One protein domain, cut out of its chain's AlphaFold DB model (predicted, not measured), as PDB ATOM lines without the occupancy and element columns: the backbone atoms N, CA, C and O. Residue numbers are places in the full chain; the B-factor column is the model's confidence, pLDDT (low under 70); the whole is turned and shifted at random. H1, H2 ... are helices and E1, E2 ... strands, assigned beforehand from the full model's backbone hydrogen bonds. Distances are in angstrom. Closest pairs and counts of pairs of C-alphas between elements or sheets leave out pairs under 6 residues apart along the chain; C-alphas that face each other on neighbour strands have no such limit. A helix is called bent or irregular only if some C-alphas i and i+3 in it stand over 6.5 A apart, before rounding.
ATOM      1  N   GLU A  63     161.697 182.907  65.313       92.12
ATOM      2  CA  GLU A  63     160.584 182.080  65.793       92.12
ATOM      3  C   GLU A  63     160.654 180.640  65.272       92.12
ATOM      4  O   GLU A  63     160.350 179.707  66.019       92.12
ATOM      5  N   ALA A  64     161.040 180.445  64.006       93.81
ATOM      6  CA  ALA A  64     161.208 179.116  63.424       93.81
ATOM      7  C   ALA A  64     162.335 178.348  64.131       93.81
ATOM      8  O   ALA A  64     162.125 177.202  64.535       93.81
ATOM      9  N   SER A  65     163.469 179.012  64.385       93.56
ATOM     10  CA  SER A  65     164.593 178.437  65.135       93.56
ATOM     11  C   SER A  65     164.205 178.064  66.563       93.56
ATOM     12  O   SER A  65     164.393 176.918  66.972       93.56
ATOM     13  N   SER A  66     163.547 178.969  67.293       93.62
ATOM     14  CA  SER A  66     163.064 178.682  68.647       93.62
ATOM     15  C   SER A  66     162.062 177.520  68.681       93.62
ATOM     16  O   SER A  66     162.107 176.678  69.580       93.62
ATOM     17  N   ARG A  67     161.158 177.421  67.696       95.38
ATOM     18  CA  ARG A  67     160.215 176.294  67.598       95.38
ATOM     19  C   ARG A  67     160.941 174.979  67.321       95.38
ATOM     20  O   ARG A  67     160.607 173.963  67.929       95.38
ATOM     21  N   ALA A  68     161.918 174.991  66.423       96.06
ATOM     22  CA  ALA A  68     162.705 173.819  66.074       96.06
ATOM     23  C   ALA A  68     163.584 173.334  67.237       96.06
ATOM     24  O   ALA A  68     163.645 172.130  67.485       96.06
ATOM     25  N   ASP A  69     164.163 174.249  68.016       95.88
ATOM     26  CA  ASP A  69     164.893 173.920  69.244       95.88
ATOM     27  C   ASP A  69     163.991 173.217  70.271       95.88
ATOM     28  O   ASP A  69     164.392 172.221  70.874       95.88
ATOM     29  N   ARG A  70     162.729 173.647  70.411       95.06
ATOM     30  CA  ARG A  70     161.744 172.962  71.267       95.06
ATOM     31  C   ARG A  70     161.383 171.565  70.761       95.06
ATOM     32  O   ARG A  70     161.218 170.640  71.561       95.06
ATOM     33  N   VAL A  71     161.256 171.390  69.445       95.56
ATOM     34  CA  VAL A  71     161.014 170.070  68.831       95.56
ATOM     35  C   VAL A  71     162.192 169.133  69.102       95.56
ATOM     36  O   VAL A  71     161.987 167.983  69.501       95.56
ATOM     37  N   LEU A  72     163.419 169.633  68.959       96.12
ATOM     38  CA  LEU A  72     164.635 168.891  69.276       96.12
ATOM     39  C   LEU A  72     164.686 168.509  70.762       96.12
ATOM     40  O   LEU A  72     164.894 167.340  71.086       96.12
ATOM     41  N   GLN A  73     164.413 169.458  71.662       95.50
ATOM     42  CA  GLN A  73     164.354 169.226  73.107       95.50
ATOM     43  C   GLN A  73     163.347 168.128  73.477       95.50
ATOM     44  O   GLN A  73     163.656 167.217  74.248       95.50
ATOM     45  N   THR A  74     162.150 168.181  72.887       93.00
ATOM     46  CA  THR A  74     161.087 167.188  73.112       93.00
ATOM     47  C   THR A  74     161.518 165.806  72.617       93.00
ATOM     48  O   THR A  74     161.307 164.802  73.296       93.00
ATOM     49  N   SER A  75     162.181 165.750  71.458       92.88
ATOM     50  CA  SER A  75     162.699 164.505  70.878       92.88
ATOM     51  C   SER A  75     163.790 163.879  71.752       92.88
ATOM     52  O   SER A  75     163.795 162.664  71.963       92.88
ATOM     53  N   LEU A  76     164.668 164.706  72.330       93.44
ATOM     54  CA  LEU A  76     165.691 164.272  73.285       93.44
ATOM     55  C   LEU A  76     165.078 163.728  74.578       93.44
ATOM     56  O   LEU A  76     165.538 162.700  75.066       93.44
ATOM     57  N   GLY A  77     164.027 164.365  75.101       87.31
ATOM     58  CA  GLY A  77     163.307 163.904  76.295       87.31
ATOM     59  C   GLY A  77     162.452 162.646  76.086       87.31
ATOM     60  O   GLY A  77     161.979 162.061  77.058       87.31
ATOM     61  N   GLY A  78     162.245 162.223  74.834       88.19
ATOM     62  CA  GLY A  78     161.421 161.076  74.460       88.19
ATOM     63  C   GLY A  78     162.146 159.725  74.525       88.19
ATOM     64  O   GLY A  78     162.781 159.358  75.513       88.19
ATOM     65  N   SER A  79     162.034 158.929  73.455       83.44
ATOM     66  CA  SER A  79     162.615 157.575  73.391       83.44
ATOM     67  C   SER A  79     164.145 157.554  73.498       83.44
ATOM     68  O   SER A  79     164.704 156.562  73.968       83.44
ATOM     69  N   ALA A  80     164.814 158.644  73.111       85.12
ATOM     70  CA  ALA A  80     166.266 158.779  73.168       85.12
ATOM     71  C   ALA A  80     166.822 158.749  74.603       85.12
ATOM     72  O   ALA A  80     167.968 158.349  74.801       85.12
ATOM     73  N   LEU A  81     166.020 159.118  75.607       88.38
ATOM     74  CA  LEU A  81     166.429 159.196  77.013       88.38
ATOM     75  C   LEU A  81     165.717 158.150  77.889       88.38
ATOM     76  O   LEU A  81     165.424 158.392  79.056       88.38
ATOM     77  N   ARG A  82     165.431 156.971  77.318       88.38
ATOM     78  CA  ARG A  82     164.922 155.800  78.060       88.38
ATOM     79  C   ARG A  82     166.015 154.961  78.732       88.38
ATOM     80  O   ARG A  82     165.680 154.115  79.549       88.38
ATOM     81  N   GLY A  83     167.281 155.173  78.377       90.50
ATOM     82  CA  GLY A  83     168.434 154.470  78.946       90.50
ATOM     83  C   GLY A  83     169.732 155.241  78.720       90.50
ATOM     84  O   GLY A  83     169.745 156.252  78.008       90.50
ATOM     85  N   ALA A  84     170.831 154.776  79.309       91.38
ATOM     86  CA  ALA A  84     172.106 155.496  79.294       91.38
ATOM     87  C   ALA A  84     172.833 155.434  77.942       91.38
ATOM     88  O   ALA A  84     173.545 156.372  77.588       91.38
ATOM     89  N   ALA A  85     172.616 154.379  77.152       92.00
ATOM     90  CA  ALA A  85     173.247 154.219  75.844       92.00
ATOM     91  C   ALA A  85     172.915 155.383  74.893       92.00
ATOM     92  O   ALA A  85     171.767 155.826  74.820       92.00
ATOM     93  N   ASP A  86     173.917 155.857  74.150       92.50
ATOM     94  CA  ASP A  86     173.727 156.927  73.173       92.50
ATOM     95  C   ASP A  86     172.785 156.482  72.039       92.50
ATOM     96  O   ASP A  86     172.752 155.313  71.638       92.50
ATOM     97  N   LYS A  87     171.986 157.421  71.533       93.62
ATOM     98  CA  LYS A  87     170.980 157.185  70.487       93.62
ATOM     99  C   LYS A  87     171.073 158.273  69.429       93.62
ATOM    100  O   LYS A  87     171.473 159.396  69.721       93.62
ATOM    101  N   LYS A  88     170.684 157.934  68.201       94.31
ATOM    102  CA  LYS A  88     170.540 158.912  67.123       94.31
ATOM    103  C   LYS A  88     169.198 159.637  67.271       94.31
ATOM    104  O   LYS A  88     168.182 158.995  67.523       94.31
ATOM    105  N   VAL A  89     169.218 160.959  67.146       96.50
ATOM    106  CA  VAL A  89     168.053 161.846  67.248       96.50
ATOM    107  C   VAL A  89     168.050 162.764  66.040       96.50
ATOM    108  O   VAL A  89     169.083 163.351  65.723       96.50
ATOM    109  N   GLN A  90     166.906 162.871  65.372       96.69
ATOM    110  CA  GLN A  90     166.744 163.731  64.205       96.69
ATOM    111  C   GLN A  90     167.026 165.192  64.572       96.69
ATOM    112  O   GLN A  90     166.550 165.675  65.602       96.69
ATOM    113  N   VAL A  91     167.794 165.891  63.737       96.62
ATOM    114  CA  VAL A  91     168.122 167.309  63.910       96.62
ATOM    115  C   VAL A  91     167.199 168.132  63.005       96.62
ATOM    116  O   VAL A  91     167.353 168.083  61.783       96.62
ATOM    117  N   PRO A  92     166.227 168.886  63.553       96.69
ATOM    118  CA  PRO A  92     165.338 169.713  62.740       96.69
ATOM    119  C   PRO A  92     166.121 170.761  61.940       96.69
ATOM    120  O   PRO A  92     167.021 171.392  62.487       96.69
ATOM    121  N   ARG A  93     165.748 170.992  60.672       94.50
ATOM    122  CA  ARG A  93     166.467 171.914  59.764       94.50
ATOM    123  C   ARG A  93     166.581 173.349  60.274       94.50
ATOM    124  O   ARG A  93     167.593 173.995  60.033       94.50
ATOM    125  N   ASP A  94     165.563 173.825  60.981       96.12
ATOM    126  CA  ASP A  94     165.544 175.194  61.496       96.12
ATOM    127  C   ASP A  94     166.187 175.309  62.890       96.12
ATOM    128  O   ASP A  94     166.322 176.417  63.396       96.12
ATOM    129  N   ALA A  95     166.583 174.198  63.532       96.19
ATOM    130  CA  ALA A  95     167.169 174.235  64.873       96.19
ATOM    131  C   ALA A  95     168.490 175.014  64.874       96.19
ATOM    132  O   ALA A  95     169.264 174.949  63.917       96.19
ATOM    133  N   THR A  96     168.796 175.690  65.981       95.56
ATOM    134  CA  THR A  96     169.972 176.568  66.086       95.56
ATOM    135  C   THR A  96     171.283 175.808  65.826       95.56
ATOM    136  O   THR A  96     172.208 176.350  65.226       95.56
ATOM    137  N   ILE A  97     171.358 174.523  66.193       95.75
ATOM    138  CA  ILE A  97     172.530 173.671  65.934       95.75
ATOM    139  C   ILE A  97     172.652 173.194  64.476       95.75
ATOM    140  O   ILE A  97     173.744 172.818  64.041       95.75
ATOM    141  N   PHE A  98     171.561 173.178  63.700       96.56
ATOM    142  CA  PHE A  98     171.518 172.505  62.397       96.56
ATOM    143  C   PHE A  98     172.603 172.977  61.421       96.56
ATOM    144  O   PHE A  98     173.288 172.113  60.872       96.56
ATOM    145  N   PRO A  99     172.865 174.288  61.231       95.62
ATOM    146  CA  PRO A  99     173.884 174.726  60.277       95.62
ATOM    147  C   PRO A  99     175.301 174.247  60.621       95.62
ATOM    148  O   PRO A  99     176.151 174.158  59.733       95.62
ATOM    149  N   LEU A 100     175.570 173.957  61.895       95.62
ATOM    150  CA  LEU A 100     176.850 173.438  62.366       95.62
ATOM    151  C   LEU A 100     176.914 171.906  62.293       95.62
ATOM    152  O   LEU A 100     177.942 171.362  61.897       95.62
ATOM    153  N   TYR A 101     175.812 171.214  62.602       96.62
ATOM    154  CA  TYR A 101     175.665 169.785  62.305       96.62
ATOM    155  C   TYR A 101     175.892 169.506  60.812       96.62
ATOM    156  O   TYR A 101     176.678 168.634  60.451       96.62
ATOM    157  N   ASP A 102     175.253 170.297  59.952       96.12
ATOM    158  CA  ASP A 102     175.362 170.217  58.499       96.12
ATOM    159  C   ASP A 102     176.790 170.491  58.006       96.12
ATOM    160  O   ASP A 102     177.300 169.775  57.144       96.12
ATOM    161  N   ALA A 103     177.473 171.470  58.608       96.00
ATOM    162  CA  ALA A 103     178.875 171.756  58.324       96.00
ATOM    163  C   ALA A 103     179.800 170.589  58.709       96.00
ATOM    164  O   ALA A 103     180.672 170.221  57.926       96.00
ATOM    165  N   TYR A 104     179.594 169.974  59.881       97.31
ATOM    166  CA  TYR A 104     180.341 168.784  60.302       97.31
ATOM    167  C   TYR A 104     180.089 167.597  59.370       97.31
ATOM    168  O   TYR A 104     181.043 166.975  58.905       97.31
ATOM    169  N   ARG A 105     178.817 167.317  59.057       96.69
ATOM    170  CA  ARG A 105     178.406 166.257  58.129       96.69
ATOM    171  C   ARG A 105     179.058 166.450  56.761       96.69
ATOM    172  O   ARG A 105     179.691 165.525  56.265       96.69
ATOM    173  N   SER A 106     178.971 167.649  56.191       95.38
ATOM    174  CA  SER A 106     179.526 167.942  54.864       95.38
ATOM    175  C   SER A 106     181.055 167.864  54.853       95.38
ATOM    176  O   SER A 106     181.634 167.245  53.967       95.38
ATOM    177  N   ALA A 107     181.723 168.411  55.878       95.75
ATOM    178  CA  ALA A 107     183.180 168.355  55.986       95.75
ATOM    179  C   ALA A 107     183.709 166.927  56.190       95.75
ATOM    180  O   ALA A 107     184.734 166.574  55.620       95.75
ATOM    181  N   LEU A 108     183.029 166.092  56.982       96.31
ATOM    182  CA  LEU A 108     183.425 164.699  57.225       96.31
ATOM    183  C   LEU A 108     183.298 163.826  55.968       96.31
ATOM    184  O   LEU A 108     184.027 162.844  55.820       96.31
ATOM    185  N   ASN A 109     182.369 164.170  55.079       95.25
ATOM    186  CA  ASN A 109     182.047 163.394  53.886       95.25
ATOM    187  C   ASN A 109     182.669 163.967  52.598       95.25
ATOM    188  O   ASN A 109     182.286 163.543  51.509       95.25
ATOM    189  N   THR A 110     183.661 164.866  52.686       93.94
ATOM    190  CA  THR A 110     184.411 165.273  51.486       93.94
ATOM    191  C   THR A 110     185.227 164.101  50.917       93.94
ATOM    192  O   THR A 110     185.643 163.210  51.674       93.94
ATOM    193  N   PRO A 111     185.497 164.080  49.596       93.12
ATOM    194  CA  PRO A 111     186.241 162.994  48.959       93.12
ATOM    195  C   PRO A 111     187.606 162.730  49.602       93.12
ATOM    196  O   PRO A 111     188.008 161.575  49.743       93.12
ATOM    197  N   GLU A 112     188.305 163.778  50.043       92.50
ATOM    198  CA  GLU A 112     189.641 163.677  50.633       92.50
ATOM    199  C   GLU A 112     189.608 162.961  51.986       92.50
ATOM    200  O   GLU A 112     190.433 162.077  52.236       92.50
ATOM    201  N   ILE A 113     188.643 163.298  52.852       94.69
ATOM    202  CA  ILE A 113     188.500 162.644  54.158       94.69
ATOM    203  C   ILE A 113     188.044 161.198  53.981       94.69
ATOM    204  O   ILE A 113     188.608 160.307  54.615       94.69
ATOM    205  N   GLN A 114     187.074 160.937  53.101       94.81
ATOM    206  CA  GLN A 114     186.597 159.574  52.854       94.81
ATOM    207  C   GLN A 114     187.705 158.682  52.282       94.81
ATOM    208  O   GLN A 114     187.925 157.580  52.787       94.81
ATOM    209  N   ALA A 115     188.472 159.174  51.304       94.81
ATOM    210  CA  ALA A 115     189.627 158.456  50.768       94.81
ATOM    211  C   ALA A 115     190.680 158.180  51.852       94.81
ATOM    212  O   ALA A 115     191.209 157.068  51.938       94.81
ATOM    213  N   TRP A 116     190.954 159.157  52.724       95.75
ATOM    214  CA  TRP A 116     191.891 158.977  53.829       95.75
ATOM    215  C   TRP A 116     191.395 157.936  54.843       95.75
ATOM    216  O   TRP A 116     192.146 157.018  55.175       95.75
ATOM    217  N   LEU A 117     190.134 158.007  55.287       95.56
ATOM    218  CA  LEU A 117     189.535 157.044  56.223       95.56
ATOM    219  C   LEU A 117     189.578 155.613  55.676       95.56
ATOM    220  O   LEU A 117     189.975 154.688  56.391       95.56
ATOM    221  N   LEU A 118     189.233 155.446  54.394       93.25
ATOM    222  CA  LEU A 118     189.320 154.168  53.687       93.25
ATOM    223  C   LEU A 118     190.764 153.659  53.630       93.25
ATOM    224  O   LEU A 118     191.004 152.491  53.926       93.25
ATOM    225  N   SER A 119     191.735 154.532  53.337       94.25
ATOM    226  CA  SER A 119     193.156 154.157  53.287       94.25
ATOM    227  C   SER A 119     193.700 153.644  54.626       94.25
ATOM    228  O   SER A 119     194.628 152.835  54.645       94.25
ATOM    229  N   LYS A 120     193.131 154.093  55.756       93.88
ATOM    230  CA  LYS A 120     193.517 153.627  57.097       93.88
ATOM    231  C   LYS A 120     192.775 152.359  57.529       93.88
ATOM    232  O   LYS A 120     193.272 151.661  58.411       93.88
ATOM    233  N   GLY A 121     191.637 152.037  56.909       92.69
ATOM    234  CA  GLY A 121     190.838 150.848  57.225       92.69
ATOM    235  C   GLY A 121     189.963 150.997  58.474       92.69
ATOM    236  O   GLY A 121     189.748 150.022  59.195       92.69
ATOM    237  N   PHE A 122     189.486 152.210  58.768       94.12
ATOM    238  CA  PHE A 122     188.615 152.450  59.920       94.12
ATOM    239  C   PHE A 122     187.216 151.852  59.744       94.12
ATOM    240  O   PHE A 122     186.561 152.044  58.720       94.12
ATOM    241  N   ALA A 123     186.697 151.234  60.807       93.81
ATOM    242  CA  ALA A 123     185.269 150.983  60.946       93.81
ATOM    243  C   ALA A 123     184.551 152.304  61.271       93.81
ATOM    244  O   ALA A 123     184.595 152.774  62.411       93.81
ATOM    245  N   LEU A 124     183.887 152.902  60.274       93.50
ATOM    246  CA  LEU A 124     183.324 154.260  60.361       93.50
ATOM    247  C   LEU A 124     182.391 154.469  61.565       93.50
ATOM    248  O   LEU A 124     182.433 155.515  62.205       93.50
ATOM    249  N   SER A 125     181.607 153.455  61.942       90.44
ATOM    250  CA  SER A 125     180.689 153.509  63.092       90.44
ATOM    251  C   SER A 125     181.377 153.682  64.450       90.44
ATOM    252  O   SER A 125     180.718 154.035  65.425       90.44
ATOM    253  N   THR A 126     182.685 153.426  64.525       93.94
ATOM    254  CA  THR A 126     183.489 153.522  65.752       93.94
ATOM    255  C   THR A 126     184.303 154.811  65.832       93.94
ATOM    256  O   THR A 126     185.022 155.015  66.809       93.94
ATOM    257  N   LEU A 127     184.227 155.664  64.805       95.62
ATOM    258  CA  LEU A 127     185.031 156.874  64.738       95.62
ATOM    259  C   LEU A 127     184.591 157.901  65.778       95.62
ATOM    260  O   LEU A 127     183.407 158.219  65.914       95.62
ATOM    261  N   VAL A 128     185.590 158.483  66.430       95.81
ATOM    262  CA  VAL A 128     185.472 159.630  67.321       95.81
ATOM    263  C   VAL A 128     186.472 160.682  66.858       95.81
ATOM    264  O   VAL A 128     187.684 160.456  66.874       95.81
ATOM    265  N   VAL A 129     185.958 161.835  66.441       95.56
ATOM    266  CA  VAL A 129     186.745 162.976  65.969       95.56
ATOM    267  C   VAL A 129     186.861 164.002  67.090       95.56
ATOM    268  O   VAL A 129     185.856 164.448  67.633       95.56
ATOM    269  N   LYS A 130     188.085 164.394  67.425       91.94
ATOM    270  CA  LYS A 130     188.415 165.481  68.351       91.94
ATOM    271  C   LYS A 130     189.117 166.603  67.590       91.94
ATOM    272  O   LYS A 130     189.514 166.429  66.440       91.94
ATOM    273  N   GLN A 131     189.304 167.756  68.231       84.19
ATOM    274  CA  GLN A 131     189.916 168.924  67.582       84.19
ATOM    275  C   GLN A 131     191.309 168.641  66.996       84.19
ATOM    276  O   GLN A 131     191.618 169.163  65.934       84.19
ATOM    277  N   GLY A 132     192.130 167.806  67.642       83.25
ATOM    278  CA  GLY A 132     193.489 167.477  67.182       83.25
ATOM    279  C   GLY A 132     193.696 166.019  66.766       83.25
ATOM    280  O   GLY A 132     194.808 165.644  66.407       83.25
ATOM    281  N   SER A 133     192.670 165.165  66.833       90.44
ATOM    282  CA  SER A 133     192.844 163.732  66.586       90.44
ATOM    283  C   SER A 133     191.583 163.042  66.095       90.44
ATOM    284  O   SER A 133     190.466 163.522  66.275       90.44
ATOM    285  N   ILE A 134     191.768 161.879  65.487       95.62
ATOM    286  CA  ILE A 134     190.697 160.956  65.134       95.62
ATOM    287  C   ILE A 134     191.048 159.577  65.659       95.62
ATOM    288  O   ILE A 134     192.185 159.130  65.529       95.62
ATOM    289  N   SER A 135     190.079 158.914  66.284       95.56
ATOM    290  CA  SER A 135     190.244 157.561  66.807       95.56
ATOM    291  C   SER A 135     189.142 156.645  66.310       95.56
ATOM    292  O   SER A 135     188.024 157.098  66.084       95.56
ATOM    293  N   GLY A 136     189.435 155.358  66.172       95.50
ATOM    294  CA  GLY A 136     188.450 154.353  65.786       95.50
ATOM    295  C   GLY A 136     189.045 152.955  65.737       95.50
ATOM    296  O   GLY A 136     190.258 152.773  65.826       95.50
ATOM    297  N   SER A 137     188.183 151.955  65.598       94.88
ATOM    298  CA  SER A 137     188.603 150.564  65.454       94.88
ATOM    299  C   SER A 137     189.096 150.293  64.034       94.88
ATOM    300  O   SER A 137     188.420 150.623  63.058       94.88
ATOM    301  N   ILE A 138     190.262 149.661  63.926       93.56
ATOM    302  CA  ILE A 138     190.835 149.133  62.686       93.56
ATOM    303  C   ILE A 138     191.007 147.628  62.875       93.56
ATOM    304  O   ILE A 138     191.562 147.186  63.884       93.56
ATOM    305  N   THR A 139     190.545 146.838  61.903       90.44
ATOM    306  CA  THR A 139     190.742 145.382  61.899       90.44
ATOM    307  C   THR A 139     191.905 145.022  60.982       90.44
ATOM    308  O   THR A 139     191.864 145.324  59.791       90.44
ATOM    309  N   ARG A 140     192.940 144.375  61.528       86.94
ATOM    310  CA  ARG A 140     194.070 143.813  60.768       86.94
ATOM    311  C   ARG A 140     194.234 142.354  61.157       86.94
ATOM    312  O   ARG A 140     194.230 142.044  62.342       86.94
ATOM    313  N   ASP A 141     194.304 141.469  60.165       84.75
ATOM    314  CA  ASP A 141     194.475 140.022  60.368       84.75
ATOM    315  C   ASP A 141     193.467 139.406  61.361       84.75
ATOM    316  O   ASP A 141     193.787 138.521  62.149       84.75
ATOM    317  N   GLY A 142     192.225 139.907  61.351       86.00
ATOM    318  CA  GLY A 142     191.149 139.457  62.242       86.00
ATOM    319  C   GLY A 142     191.179 140.039  63.662       86.00
ATOM    320  O   GLY A 142     190.248 139.794  64.426       86.00
ATOM    321  N   VAL A 143     192.185 140.844  64.019       88.44
ATOM    322  CA  VAL A 143     192.280 141.522  65.321       88.44
ATOM    323  C   VAL A 143     191.819 142.972  65.186       88.44
ATOM    324  O   VAL A 143     192.381 143.750  64.411       88.44
ATOM    325  N   SER A 144     190.791 143.346  65.951       90.81
ATOM    326  CA  SER A 144     190.312 144.728  66.040       90.81
ATOM    327  C   SER A 144     191.051 145.471  67.149       90.81
ATOM    328  O   SER A 144     191.065 145.027  68.297       90.81
ATOM    329  N   SER A 145     191.642 146.615  66.816       92.38
ATOM    330  CA  SER A 145     192.330 147.492  67.769       92.38
ATOM    331  C   SER A 145     191.912 148.943  67.552       92.38
ATOM    332  O   SER A 145     191.627 149.344  66.422       92.38
ATOM    333  N   VAL A 146     191.858 149.734  68.626       93.19
ATOM    334  CA  VAL A 146     191.626 151.177  68.511       93.19
ATOM    335  C   VAL A 146     192.926 151.842  68.079       93.19
ATOM    336  O   VAL A 146     193.960 151.672  68.720       93.19
ATOM    337  N   GLN A 147     192.866 152.600  66.993       93.44
ATOM    338  CA  GLN A 147     193.957 153.436  66.512       93.44
ATOM    339  C   GLN A 147     193.575 154.903  66.602       93.44
ATOM    340  O   GLN A 147     192.411 155.255  66.403       93.44
ATOM    341  N   THR A 148     194.579 155.741  66.850       91.94
ATOM    342  CA  THR A 148     194.456 157.193  66.927       91.94
ATOM    343  C   THR A 148     195.491 157.832  66.015       91.94
ATOM    344  O   THR A 148     196.667 157.485  66.085       91.94
ATOM    345  N   PHE A 149     195.051 158.780  65.193       91.94
ATOM    346  CA  PHE A 149     195.918 159.660  64.410       91.94
ATOM    347  C   PHE A 149     195.732 161.101  64.876       91.94
ATOM    348  O   PHE A 149     194.622 161.492  65.251       91.94
ATOM    349  N   THR A 150     196.801 161.887  64.863       87.50
ATOM    350  CA  THR A 150     196.821 163.265  65.371       87.50
ATOM    351  C   THR A 150     197.219 164.259  64.284       87.50
ATOM    352  O   THR A 150     197.631 163.891  63.189       87.50
ATOM    353  N   THR A 151     197.048 165.554  64.545       85.88
ATOM    354  CA  THR A 151     197.525 166.611  63.640       85.88
ATOM    355  C   THR A 151     199.042 166.761  63.626       85.88
ATOM    356  O   THR A 151     199.565 167.444  62.750       85.88
ATOM    357  N   ASP A 152     199.730 166.123  64.566       75.12
ATOM    358  CA  ASP A 152     201.166 166.296  64.788       75.12
ATOM    359  C   ASP A 152     201.965 165.087  64.274       75.12
ATOM    360  O   ASP A 152     203.193 165.086  64.297       75.12
ATOM    361  N   ASP A 153     201.273 164.046  63.797       78.69
ATOM    362  CA  ASP A 153     201.887 162.858  63.218       78.69
ATOM    363  C   ASP A 153     202.051 162.956  61.687       78.69
ATOM    364  O   ASP A 153     201.518 163.829  60.998       78.69
ATOM    365  N   ALA A 154     202.792 162.000  61.122       79.00
ATOM    366  CA  ALA A 154     203.019 161.903  59.681       79.00
ATOM    367  C   ALA A 154     201.884 161.173  58.924       79.00
ATOM    368  O   ALA A 154     202.080 160.727  57.793       79.00
ATOM    369  N   SER A 155     200.696 160.992  59.516       86.75
ATOM    370  CA  SER A 155     199.624 160.158  58.942       86.75
ATOM    371  C   SER A 155     198.878 160.797  57.768       86.75
ATOM    372  O   SER A 155     198.144 160.091  57.062       86.75
ATOM    373  N   GLY A 156     199.026 162.112  57.585       87.56
ATOM    374  CA  GLY A 156     198.256 162.925  56.640       87.56
ATOM    375  C   GLY A 156     196.959 163.510  57.220       87.56
ATOM    376  O   GLY A 156     196.265 164.252  56.524       87.56
ATOM    377  N   TRP A 157     196.610 163.190  58.476       91.56
ATOM    378  CA  TRP A 157     195.363 163.643  59.101       91.56
ATOM    379  C   TRP A 157     195.254 165.169  59.154       91.56
ATOM    380  O   TRP A 157     194.203 165.733  58.844       91.56
ATOM    381  N   ARG A 158     196.346 165.859  59.499       88.69
ATOM    382  CA  ARG A 158     196.410 167.327  59.558       88.69
ATOM    383  C   ARG A 158     195.940 167.987  58.262       88.69
ATOM    384  O   ARG A 158     195.160 168.938  58.320       88.69
ATOM    385  N   GLN A 159     196.405 167.471  57.125       85.94
ATOM    386  CA  GLN A 159     196.147 168.017  55.798       85.94
ATOM    387  C   GLN A 159     194.670 167.872  55.430       85.94
ATOM    388  O   GLN A 159     194.049 168.842  55.015       85.94
ATOM    389  N   VAL A 160     194.079 166.691  55.624       90.75
ATOM    390  CA  VAL A 160     192.695 166.435  55.181       90.75
ATOM    391  C   VAL A 160     191.633 166.959  56.154       90.75
ATOM    392  O   VAL A 160     190.514 167.249  55.748       90.75
ATOM    393  N   SER A 161     191.966 167.122  57.438       92.75
ATOM    394  CA  SER A 161     190.977 167.386  58.497       92.75
ATOM    395  C   SER A 161     190.662 168.857  58.762       92.75
ATOM    396  O   SER A 161     189.797 169.138  59.584       92.75
ATOM    397  N   ALA A 162     191.332 169.814  58.116       90.88
ATOM    398  CA  ALA A 162     191.243 171.239  58.462       90.88
ATOM    399  C   ALA A 162     189.802 171.781  58.595       90.88
ATOM    400  O   ALA A 162     189.442 172.357  59.622       90.88
ATOM    401  N   ARG A 163     188.953 171.521  57.594       93.12
ATOM    402  CA  ARG A 163     187.535 171.930  57.582       93.12
ATOM    403  C   ARG A 163     186.719 171.217  58.653       93.12
ATOM    404  O   ARG A 163     185.911 171.828  59.346       93.12
ATOM    405  N   LEU A 164     186.967 169.920  58.817       95.50
ATOM    406  CA  LEU A 164     186.300 169.101  59.818       95.50
ATOM    407  C   LEU A 164     186.642 169.572  61.236       95.50
ATOM    408  O   LEU A 164     185.751 169.676  62.073       95.50
ATOM    409  N   ARG A 165     187.904 169.929  61.497       93.12
ATOM    410  CA  ARG A 165     188.351 170.481  62.784       93.12
ATOM    411  C   ARG A 165     187.658 171.802  63.112       93.12
ATOM    412  O   ARG A 165     187.245 171.975  64.253       93.12
ATOM    413  N   ALA A 166     187.458 172.681  62.126       92.50
ATOM    414  CA  ALA A 166     186.695 173.917  62.317       92.50
ATOM    415  C   ALA A 166     185.236 173.644  62.739       92.50
ATOM    416  O   ALA A 166     184.726 174.298  63.647       92.50
ATOM    417  N   ALA A 167     184.582 172.631  62.156       95.56
ATOM    418  CA  ALA A 167     183.249 172.204  62.596       95.56
ATOM    419  C   ALA A 167     183.265 171.589  64.010       95.56
ATOM    420  O   ALA A 167     182.420 171.918  64.843       95.56
ATOM    421  N   VAL A 168     184.242 170.722  64.302       95.31
ATOM    422  CA  VAL A 168     184.400 170.073  65.617       95.31
ATOM    423  C   VAL A 168     184.630 171.100  66.722       95.31
ATOM    424  O   VAL A 168     184.033 170.970  67.785       95.31
ATOM    425  N   GLN A 169     185.422 172.146  66.472       91.00
ATOM    426  CA  GLN A 169     185.659 173.224  67.434       91.00
ATOM    427  C   GLN A 169     184.358 173.922  67.866       91.00
ATOM    428  O   GLN A 169     184.212 174.279  69.032       91.00
ATOM    429  N   GLY A 170     183.394 174.082  66.953       91.62
ATOM    430  CA  GLY A 170     182.077 174.639  67.278       91.62
ATOM    431  C   GLY A 170     181.142 173.657  67.998       91.62
ATOM    432  O   GLY A 170     180.291 174.087  68.782       91.62
ATOM    433  N   LEU A 171     181.255 172.353  67.710       93.56
ATOM    434  CA  LEU A 171     180.373 171.307  68.253       93.56
ATOM    435  C   LEU A 171     180.795 170.814  69.636       93.56
ATOM    436  O   LEU A 171     179.941 170.545  70.475       93.56
ATOM    437  N   ASP A 172     182.097 170.673  69.852       88.75
ATOM    438  CA  ASP A 172     182.682 170.000  71.006       88.75
ATOM    439  C   ASP A 172     183.857 170.824  71.558       88.75
ATOM    440  O   ASP A 172     185.029 170.465  71.391       88.75
ATOM    441  N   PRO A 173     183.565 171.975  72.194       74.88
ATOM    442  CA  PRO A 173     184.600 172.809  72.801       74.88
ATOM    443  C   PRO A 173     185.332 172.083  73.940       74.88
ATOM    444  O   PRO A 173     186.509 172.344  74.161       74.88
ATOM    445  N   ASP A 174     184.665 171.131  74.601       76.81
ATOM    446  CA  ASP A 174     185.202 170.375  75.738       76.81
ATOM    447  C   ASP A 174     186.052 169.157  75.311       76.81
ATOM    448  O   ASP A 174     186.538 168.408  76.158       76.81
ATOM    449  N   GLY A 175     186.220 168.919  74.002       82.06
ATOM    450  CA  GLY A 175     187.122 167.892  73.460       82.06
ATOM    451  C   GLY A 175     186.742 166.441  73.791       82.06
ATOM    452  O   GLY A 175     187.598 165.542  73.799       82.06
ATOM    453  N   GLN A 176     185.467 166.187  74.073       84.44
ATOM    454  CA  GLN A 176     184.958 164.874  74.452       84.44
ATOM    455  C   GLN A 176     184.820 163.914  73.256       84.44
ATOM    456  O   GLN A 176     184.826 162.696  73.425       84.44
ATOM    457  N   GLY A 177     184.739 164.451  72.043       90.44
ATOM    458  CA  GLY A 177     184.689 163.741  70.774       90.44
ATOM    459  C   GLY A 177     183.321 163.770  70.092       90.44
ATOM    460  O   GLY A 177     182.267 163.618  70.722       90.44
ATOM    461  N   VAL A 178     183.363 163.905  68.765       95.69
ATOM    462  CA  VAL A 178     182.221 163.914  67.847       95.69
ATOM    463  C   VAL A 178     182.165 162.597  67.064       95.69
ATOM    464  O   VAL A 178     183.160 162.232  66.432       95.69
ATOM    465  N   PRO A 179     181.041 161.860  67.093       95.19
ATOM    466  CA  PRO A 179     180.928 160.580  66.403       95.19
ATOM    467  C   PRO A 179     180.663 160.748  64.904       95.19
ATOM    468  O   PRO A 179     180.103 161.758  64.474       95.19
ATOM    469  N   TYR A 180     180.959 159.703  64.130       94.94
ATOM    470  CA  TYR A 180     180.676 159.662  62.693       94.94
ATOM    471  C   TYR A 180     179.201 159.911  62.333       94.94
ATOM    472  O   TYR A 180     178.260 159.481  63.025       94.94
ATOM    473  N   VAL A 181     179.023 160.580  61.191       95.50
ATOM    474  CA  VAL A 181     177.746 160.887  60.541       95.50
ATOM    475  C   VAL A 181     177.910 160.664  59.037       95.50
ATOM    476  O   VAL A 181     178.816 161.237  58.431       95.50
ATOM    477  N   SER A 182     177.048 159.836  58.443       93.06
ATOM    478  CA  SER A 182     177.013 159.631  56.992       93.06
ATOM    479  C   SER A 182     176.406 160.837  56.277       93.06
ATOM    480  O   SER A 182     175.661 161.618  56.871       93.06
ATOM    481  N   ASP A 183     176.717 160.987  54.993       91.94
ATOM    482  CA  ASP A 183     176.235 162.112  54.189       91.94
ATOM    483  C   ASP A 183     174.697 162.157  54.089       91.94
ATOM    484  O   ASP A 183     174.097 163.222  54.129       91.94
ATOM    485  N   ASP A 184     174.019 161.015  54.075       91.56
ATOM    486  CA  ASP A 184     172.557 160.919  53.988       91.56
ATOM    487  C   ASP A 184     171.824 161.048  55.339       91.56
ATOM    488  O   ASP A 184     170.593 161.046  55.380       91.56
ATOM    489  N   SER A 185     172.553 161.174  56.452       92.94
ATOM    490  CA  SER A 185     171.958 161.214  57.789       92.94
ATOM    491  C   SER A 185     171.352 162.581  58.115       92.94
ATOM    492  O   SER A 185     172.000 163.625  58.013       92.94
ATOM    493  N   ASP A 186     170.135 162.574  58.656       93.62
ATOM    494  CA  ASP A 186     169.477 163.731  59.281       93.62
ATOM    495  C   ASP A 186     169.492 163.666  60.821       93.62
ATOM    496  O   ASP A 186     168.898 164.502  61.504       93.62
ATOM    497  N   SER A 187     170.163 162.653  61.374       95.25
ATOM    498  CA  SER A 187     170.150 162.323  62.793       95.25
ATOM    499  C   SER A 187     171.547 162.354  63.415       95.25
ATOM    500  O   SER A 187     172.543 161.952  62.810       95.25
ATOM    501  N   PHE A 188     171.625 162.773  64.677       95.88
ATOM    502  CA  PHE A 188     172.885 162.972  65.389       95.88
ATOM    503  C   PHE A 188     172.895 162.367  66.794       95.88
ATOM    504  O   PHE A 188     171.878 161.887  67.281       95.88
ATOM    505  N   SER A 189     174.066 162.320  67.432       95.19
ATOM    506  CA  SER A 189     174.226 161.750  68.778       95.19
ATOM    507  C   SER A 189     173.441 162.550  69.817       95.19
ATOM    508  O   SER A 189     173.659 163.755  69.964       95.19
ATOM    509  N   ARG A 190     172.581 161.874  70.590       95.38
ATOM    510  CA  ARG A 190     171.883 162.453  71.747       95.38
ATOM    511  C   ARG A 190     172.885 163.087  72.704       95.38
ATOM    512  O   ARG A 190     172.678 164.215  73.137       95.38
ATOM    513  N   ASN A 191     173.971 162.385  73.027       93.81
ATOM    514  CA  ASN A 191     174.973 162.899  73.958       93.81
ATOM    515  C   ASN A 191     175.660 164.162  73.433       93.81
ATOM    516  O   ASN A 191     175.975 165.054  74.217       93.81
ATOM    517  N   MET A 192     175.890 164.267  72.123       93.81
ATOM    518  CA  MET A 192     176.417 165.496  71.526       93.81
ATOM    519  C   MET A 192     175.414 166.650  71.613       93.81
ATOM    520  O   MET A 192     175.766 167.734  72.068       93.81
ATOM    521  N   LEU A 193     174.158 166.397  71.243       95.38
ATOM    522  CA  LEU A 193     173.094 167.401  71.282       95.38
ATOM    523  C   LEU A 193     172.892 167.946  72.702       95.38
ATOM    524  O   LEU A 193     172.848 169.157  72.890       95.38
ATOM    525  N   LEU A 194     172.845 167.071  73.711       94.31
ATOM    526  CA  LEU A 194     172.727 167.482  75.112       94.31
ATOM    527  C   LEU A 194     173.885 168.398  75.534       94.31
ATOM    528  O   LEU A 194     173.632 169.494  76.033       94.31
ATOM    529  N   ARG A 195     175.135 167.994  75.270       92.12
ATOM    530  CA  ARG A 195     176.330 168.778  75.630       92.12
ATOM    531  C   ARG A 195     176.332 170.156  74.979       92.12
ATOM    532  O   ARG A 195     176.605 171.143  75.656       92.12
ATOM    533  N   TRP A 196     175.966 170.241  73.701       93.06
ATOM    534  CA  TRP A 196     175.960 171.508  72.971       93.06
ATOM    535  C   TRP A 196     174.987 172.533  73.583       93.06
ATOM    536  O   TRP A 196     175.348 173.695  73.784       93.06
ATOM    537  N   TYR A 197     173.797 172.092  74.006       92.38
ATOM    538  CA  TYR A 197     172.839 172.934  74.740       92.38
ATOM    539  C   TYR A 197     173.156 173.077  76.246       92.38
ATOM    540  O   TYR A 197     172.396 173.716  76.970       92.38
ATOM    541  N   GLY A 198     174.286 172.548  76.729       89.56
ATOM    542  CA  GLY A 198     174.750 172.698  78.115       89.56
ATOM    543  C   GLY A 198     174.181 171.678  79.107       89.56
ATOM    544  O   GLY A 198     174.291 171.869  80.315       89.56
ATOM    545  N   VAL A 199     173.578 170.589  78.626       91.69
ATOM    546  CA  VAL A 199     173.046 169.505  79.463       91.69
ATOM    547  C   VAL A 199     174.039 168.345  79.498       91.69
ATOM    548  O   VAL A 199     174.387 167.768  78.469       91.69
ATOM    549  N   GLN A 200     174.477 167.956  80.696       90.75
ATOM    550  CA  GLN A 200     175.377 166.812  80.859       90.75
ATOM    551  C   GLN A 200     174.656 165.498  80.512       90.75
ATOM    552  O   GLN A 200     173.631 165.204  81.141       90.75
ATOM    553  N   PRO A 201     175.167 164.695  79.559       92.62
ATOM    554  CA  PRO A 201     174.542 163.444  79.147       92.62
ATOM    555  C   PRO A 201     174.556 162.404  80.281       92.62
ATOM    556  O   PRO A 201     175.298 162.558  81.258       92.62
ATOM    557  N   PRO A 202     173.731 161.346  80.197       93.88
ATOM    558  CA  PRO A 202     173.769 160.286  81.193       93.88
ATOM    559  C   PRO A 202     175.048 159.457  81.011       93.88
ATOM    560  O   PRO A 202     175.344 159.015  79.900       93.88
ATOM    561  N   THR A 203     175.796 159.250  82.097       90.31
ATOM    562  CA  THR A 203     177.008 158.408  82.102       90.31
ATOM    563  C   THR A 203     176.701 156.965  82.504       90.31
ATOM    564  O   THR A 203     177.415 156.044  82.116       90.31
ATOM    565  N   GLY A 204     175.580 156.756  83.199       92.06
ATOM    566  CA  GLY A 204     175.014 155.448  83.519       92.06
ATOM    567  C   GLY A 204     173.498 155.514  83.713       92.06
ATOM    568  O   GLY A 204     172.891 156.583  83.650       92.06
ATOM    569  N   GLU A 205     172.861 154.365  83.950       91.19
ATOM    570  CA  GLU A 205     171.391 154.271  84.054       91.19
ATOM    571  C   GLU A 205     170.813 155.136  85.190       91.19
ATOM    572  O   GLU A 205     169.729 155.705  85.059       91.19
ATOM    573  N   GLY A 206     171.567 155.318  86.280       90.50
ATOM    574  CA  GLY A 206     171.170 156.174  87.405       90.50
ATOM    575  C   GLY A 206     171.040 157.662  87.053       90.50
ATOM    576  O   GLY A 206     170.284 158.381  87.706       90.50
ATOM    577  N   ASP A 207     171.708 158.125  85.994       91.69
ATOM    578  CA  ASP A 207     171.682 159.529  85.572       91.69
ATOM    579  C   ASP A 207     170.458 159.897  84.738       91.69
ATOM    580  O   ASP A 207     170.157 161.079  84.573       91.69
ATOM    581  N   VAL A 208     169.746 158.918  84.179       93.19
ATOM    582  CA  VAL A 208     168.703 159.175  83.175       93.19
ATOM    583  C   VAL A 208     167.639 160.137  83.713       93.19
ATOM    584  O   VAL A 208     167.288 161.109  83.043       93.19
ATOM    585  N   LYS A 209     167.197 159.944  84.963       91.38
ATOM    586  CA  LYS A 209     166.224 160.832  85.625       91.38
ATOM    587  C   LYS A 209     166.766 162.245  85.856       91.38
ATOM    588  O   LYS A 209     166.021 163.207  85.700       91.38
ATOM    589  N   ARG A 210     168.055 162.383  86.192       93.56
ATOM    590  CA  ARG A 210     168.725 163.687  86.348       93.56
ATOM    591  C   ARG A 210     168.695 164.458  85.032       93.56
ATOM    592  O   ARG A 210     168.362 165.639  85.023       93.56
ATOM    593  N   VAL A 211     169.005 163.789  83.923       93.81
ATOM    594  CA  VAL A 211     169.003 164.411  82.590       93.81
ATOM    595  C   VAL A 211     167.583 164.763  82.143       93.81
ATOM    596  O   VAL A 211     167.369 165.855  81.624       93.81
ATOM    597  N   GLN A 212     166.600 163.892  82.394       92.81
ATOM    598  CA  GLN A 212     165.184 164.184  82.127       92.81
ATOM    599  C   GLN A 212     164.715 165.418  82.905       92.81
ATOM    600  O   GLN A 212     164.068 166.297  82.339       92.81
ATOM    601  N   HIS A 213     165.090 165.513  84.184       91.56
ATOM    602  CA  HIS A 213     164.786 166.679  85.002       91.56
ATOM    603  C   HIS A 213     165.448 167.946  84.443       91.56
ATOM    604  O   HIS A 213     164.748 168.930  84.216       91.56
ATOM    605  N   ALA A 214     166.743 167.904  84.114       91.62
ATOM    606  CA  ALA A 214     167.455 169.038  83.519       91.62
ATOM    607  C   ALA A 214     166.808 169.522  82.206       91.62
ATOM    608  O   ALA A 214     166.632 170.723  82.002       91.62
ATOM    609  N   LEU A 215     166.378 168.597  81.340       91.50
ATOM    610  CA  LEU A 215     165.638 168.941  80.123       91.50
ATOM    611  C   LEU A 215     164.267 169.554  80.414       91.50
ATOM    612  O   LEU A 215     163.817 170.376  79.628       91.50
ATOM    613  N   SER A 216     163.603 169.175  81.508       88.69
ATOM    614  CA  SER A 216     162.305 169.750  81.889       88.69
ATOM    615  C   SER A 216     162.408 171.150  82.506       88.69
ATOM    616  O   SER A 216     161.435 171.897  82.483       88.69
ATOM    617  N   THR A 217     163.573 171.514  83.055       87.31
ATOM    618  CA  THR A 217     163.782 172.792  83.762       87.31
ATOM    619  C   THR A 217     164.166 173.960  82.858       87.31
ATOM    620  O   THR A 217     164.146 175.106  83.297       87.31
ATOM    621  N   THR A 218     164.534 173.701  81.606       83.88
ATOM    622  CA  THR A 218     164.898 174.735  80.628       83.88
ATOM    623  C   THR A 218     163.900 174.694  79.478       83.88
ATOM    624  O   THR A 218     163.427 173.622  79.135       83.88
ATOM    625  N   ASP A 219     163.581 175.826  78.854       89.88
ATOM    626  CA  ASP A 219     162.835 175.852  77.590       89.88
ATOM    627  C   ASP A 219     163.771 176.363  76.494       89.88
ATOM    628  O   ASP A 219     164.174 177.530  76.497       89.88
ATOM    629  N   TRP A 220     164.157 175.481  75.571       92.44
ATOM    630  CA  TRP A 220     165.090 175.845  74.505       92.44
ATOM    631  C   TRP A 220     164.476 176.810  73.482       92.44
ATOM    632  O   TRP A 220     165.217 177.483  72.772       92.44
ATOM    633  N   SER A 221     163.145 176.966  73.443       91.25
ATOM    634  CA  SER A 221     162.520 178.011  72.617       91.25
ATOM    635  C   SER A 221     162.729 179.425  73.162       91.25
ATOM    636  O   SER A 221     162.653 180.390  72.397       91.25
ATOM    637  N   THR A 222     163.046 179.557  74.452       90.94
ATOM    638  CA  THR A 222     163.235 180.836  75.148       90.94
ATOM    639  C   THR A 222     164.570 180.872  75.892       90.94
ATOM    640  O   THR A 222     164.635 181.285  77.052       90.94
ATOM    641  N   LEU A 223     165.647 180.411  75.245       89.94
ATOM    642  CA  LEU A 223     166.996 180.534  75.801       89.94
ATOM    643  C   LEU A 223     167.325 182.005  76.115       89.94
ATOM    644  O   LEU A 223     166.923 182.894  75.356       89.94
ATOM    645  N   PRO A 224     168.100 182.280  77.182       91.81
ATOM    646  CA  PRO A 224     168.598 183.624  77.451       91.81
ATOM    647  C   PRO A 224     169.305 184.213  76.217       91.81
ATOM    648  O   PRO A 224     170.075 183.488  75.576       91.81
TER     649      PRO A 224
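AT A GLANCE: This is residues 63 to 224 of the 727 residues of an uncharacterized protein of Pseudomonas fluorescens (UniProt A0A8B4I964). The domain has a different part at each end of its longest axis: H1 and H7, two helices running opposite ways, stand at one end, and the long hairpin of E2 and E3 with H3 and H4 makes the other. Between them lie the paired helices H2 and H5, and in the middle a tiny two-strand sheet, E1 and E4, with H6 following E4. The printed part has 162 residues with seven named helices and four named strands, in the order H1 E1 H2 H3 E2 E3 H4 H5 E4 H6 H7; the class is mixed, helices and strands, and both two-strand sheets, E1 - E4 and E2 - E3, are antiparallel. The whole is compact, with a radius of gyration of the C-alphas of 16.7 A and spans of 48 by 34 by 26 A.

IN THESE COORDINATES: H1, residues 63 to 77, begins at C-alpha 63 (160.584, 182.080, 65.793) and is 21.2 A long. E1, residues 88 to 90, precedes H2, residues 98 to 108, 15.1 A, and H3, residues 111 to 120, 14.4 A. E2, residues 133 to 140, is 20.8 A long and bends by 56 degrees at residue 137; E3, residues 143 to 150, is 22.2 A long, beginning at C-alpha 143 (192.280, 141.522, 65.321). H4, residues 157 to 160, H5, residues 162 to 171, E4, residues 187 to 189, and H6, residues 190 to 196, follow. H7, residues 205 to 217, 20.0 A, ends at C-alpha 217 (163.782, 172.792, 83.762); it is irregular, with C-alphas 206 and 209 7.0 A apart.

HOW THE PARTS SIT: H1, with residues 73 to 77 alone, only just touches H7, with 3 pairs of C-alphas within 8 A, closest Gly 77 and Gln 212 at 6.1 A; their shallow tilt is 25 degrees, opposite ways. The closest C-alphas of H1 and E1 are those of Leu 76 and Val 89, 6.9 A apart. E1 and E4 are antiparallel, with N 89 and O 188 within hydrogen-bond range at 2.8 A. H2 touches H5, closest C-alphas Ala 107 and Leu 164 at 5.0 A, opposite ways at a shallow tilt of 32 degrees, only just short of steep. H3 touches H4, closest C-alphas Ile 113 and Val 160 at 5.7 A. E2 and E3 form a hairpin, with N 138 and O 145 at 2.9 A. H5 and H6 are close but not clearly touching, closest C-alphas Leu 171 and Trp 196 at 6.5 A, about perpendicular at 85 degrees. In H1, H2, H3 and H6 every O i to N i+4 pair is within hydrogen-bond range; H5 has 5 of 6, H7 has 7 of 9, and H4 is too short for one.

THE WHOLE: The two C-alphas farthest apart, those of Glu 63 and Asp 141, are 54.3 A apart. The printed part has no cut. The links H3 to E2, 12 residues, and H5 to E4, 15 residues, are long. The mean pLDDT of the printed part is 92.1, and no printed residue is under 70.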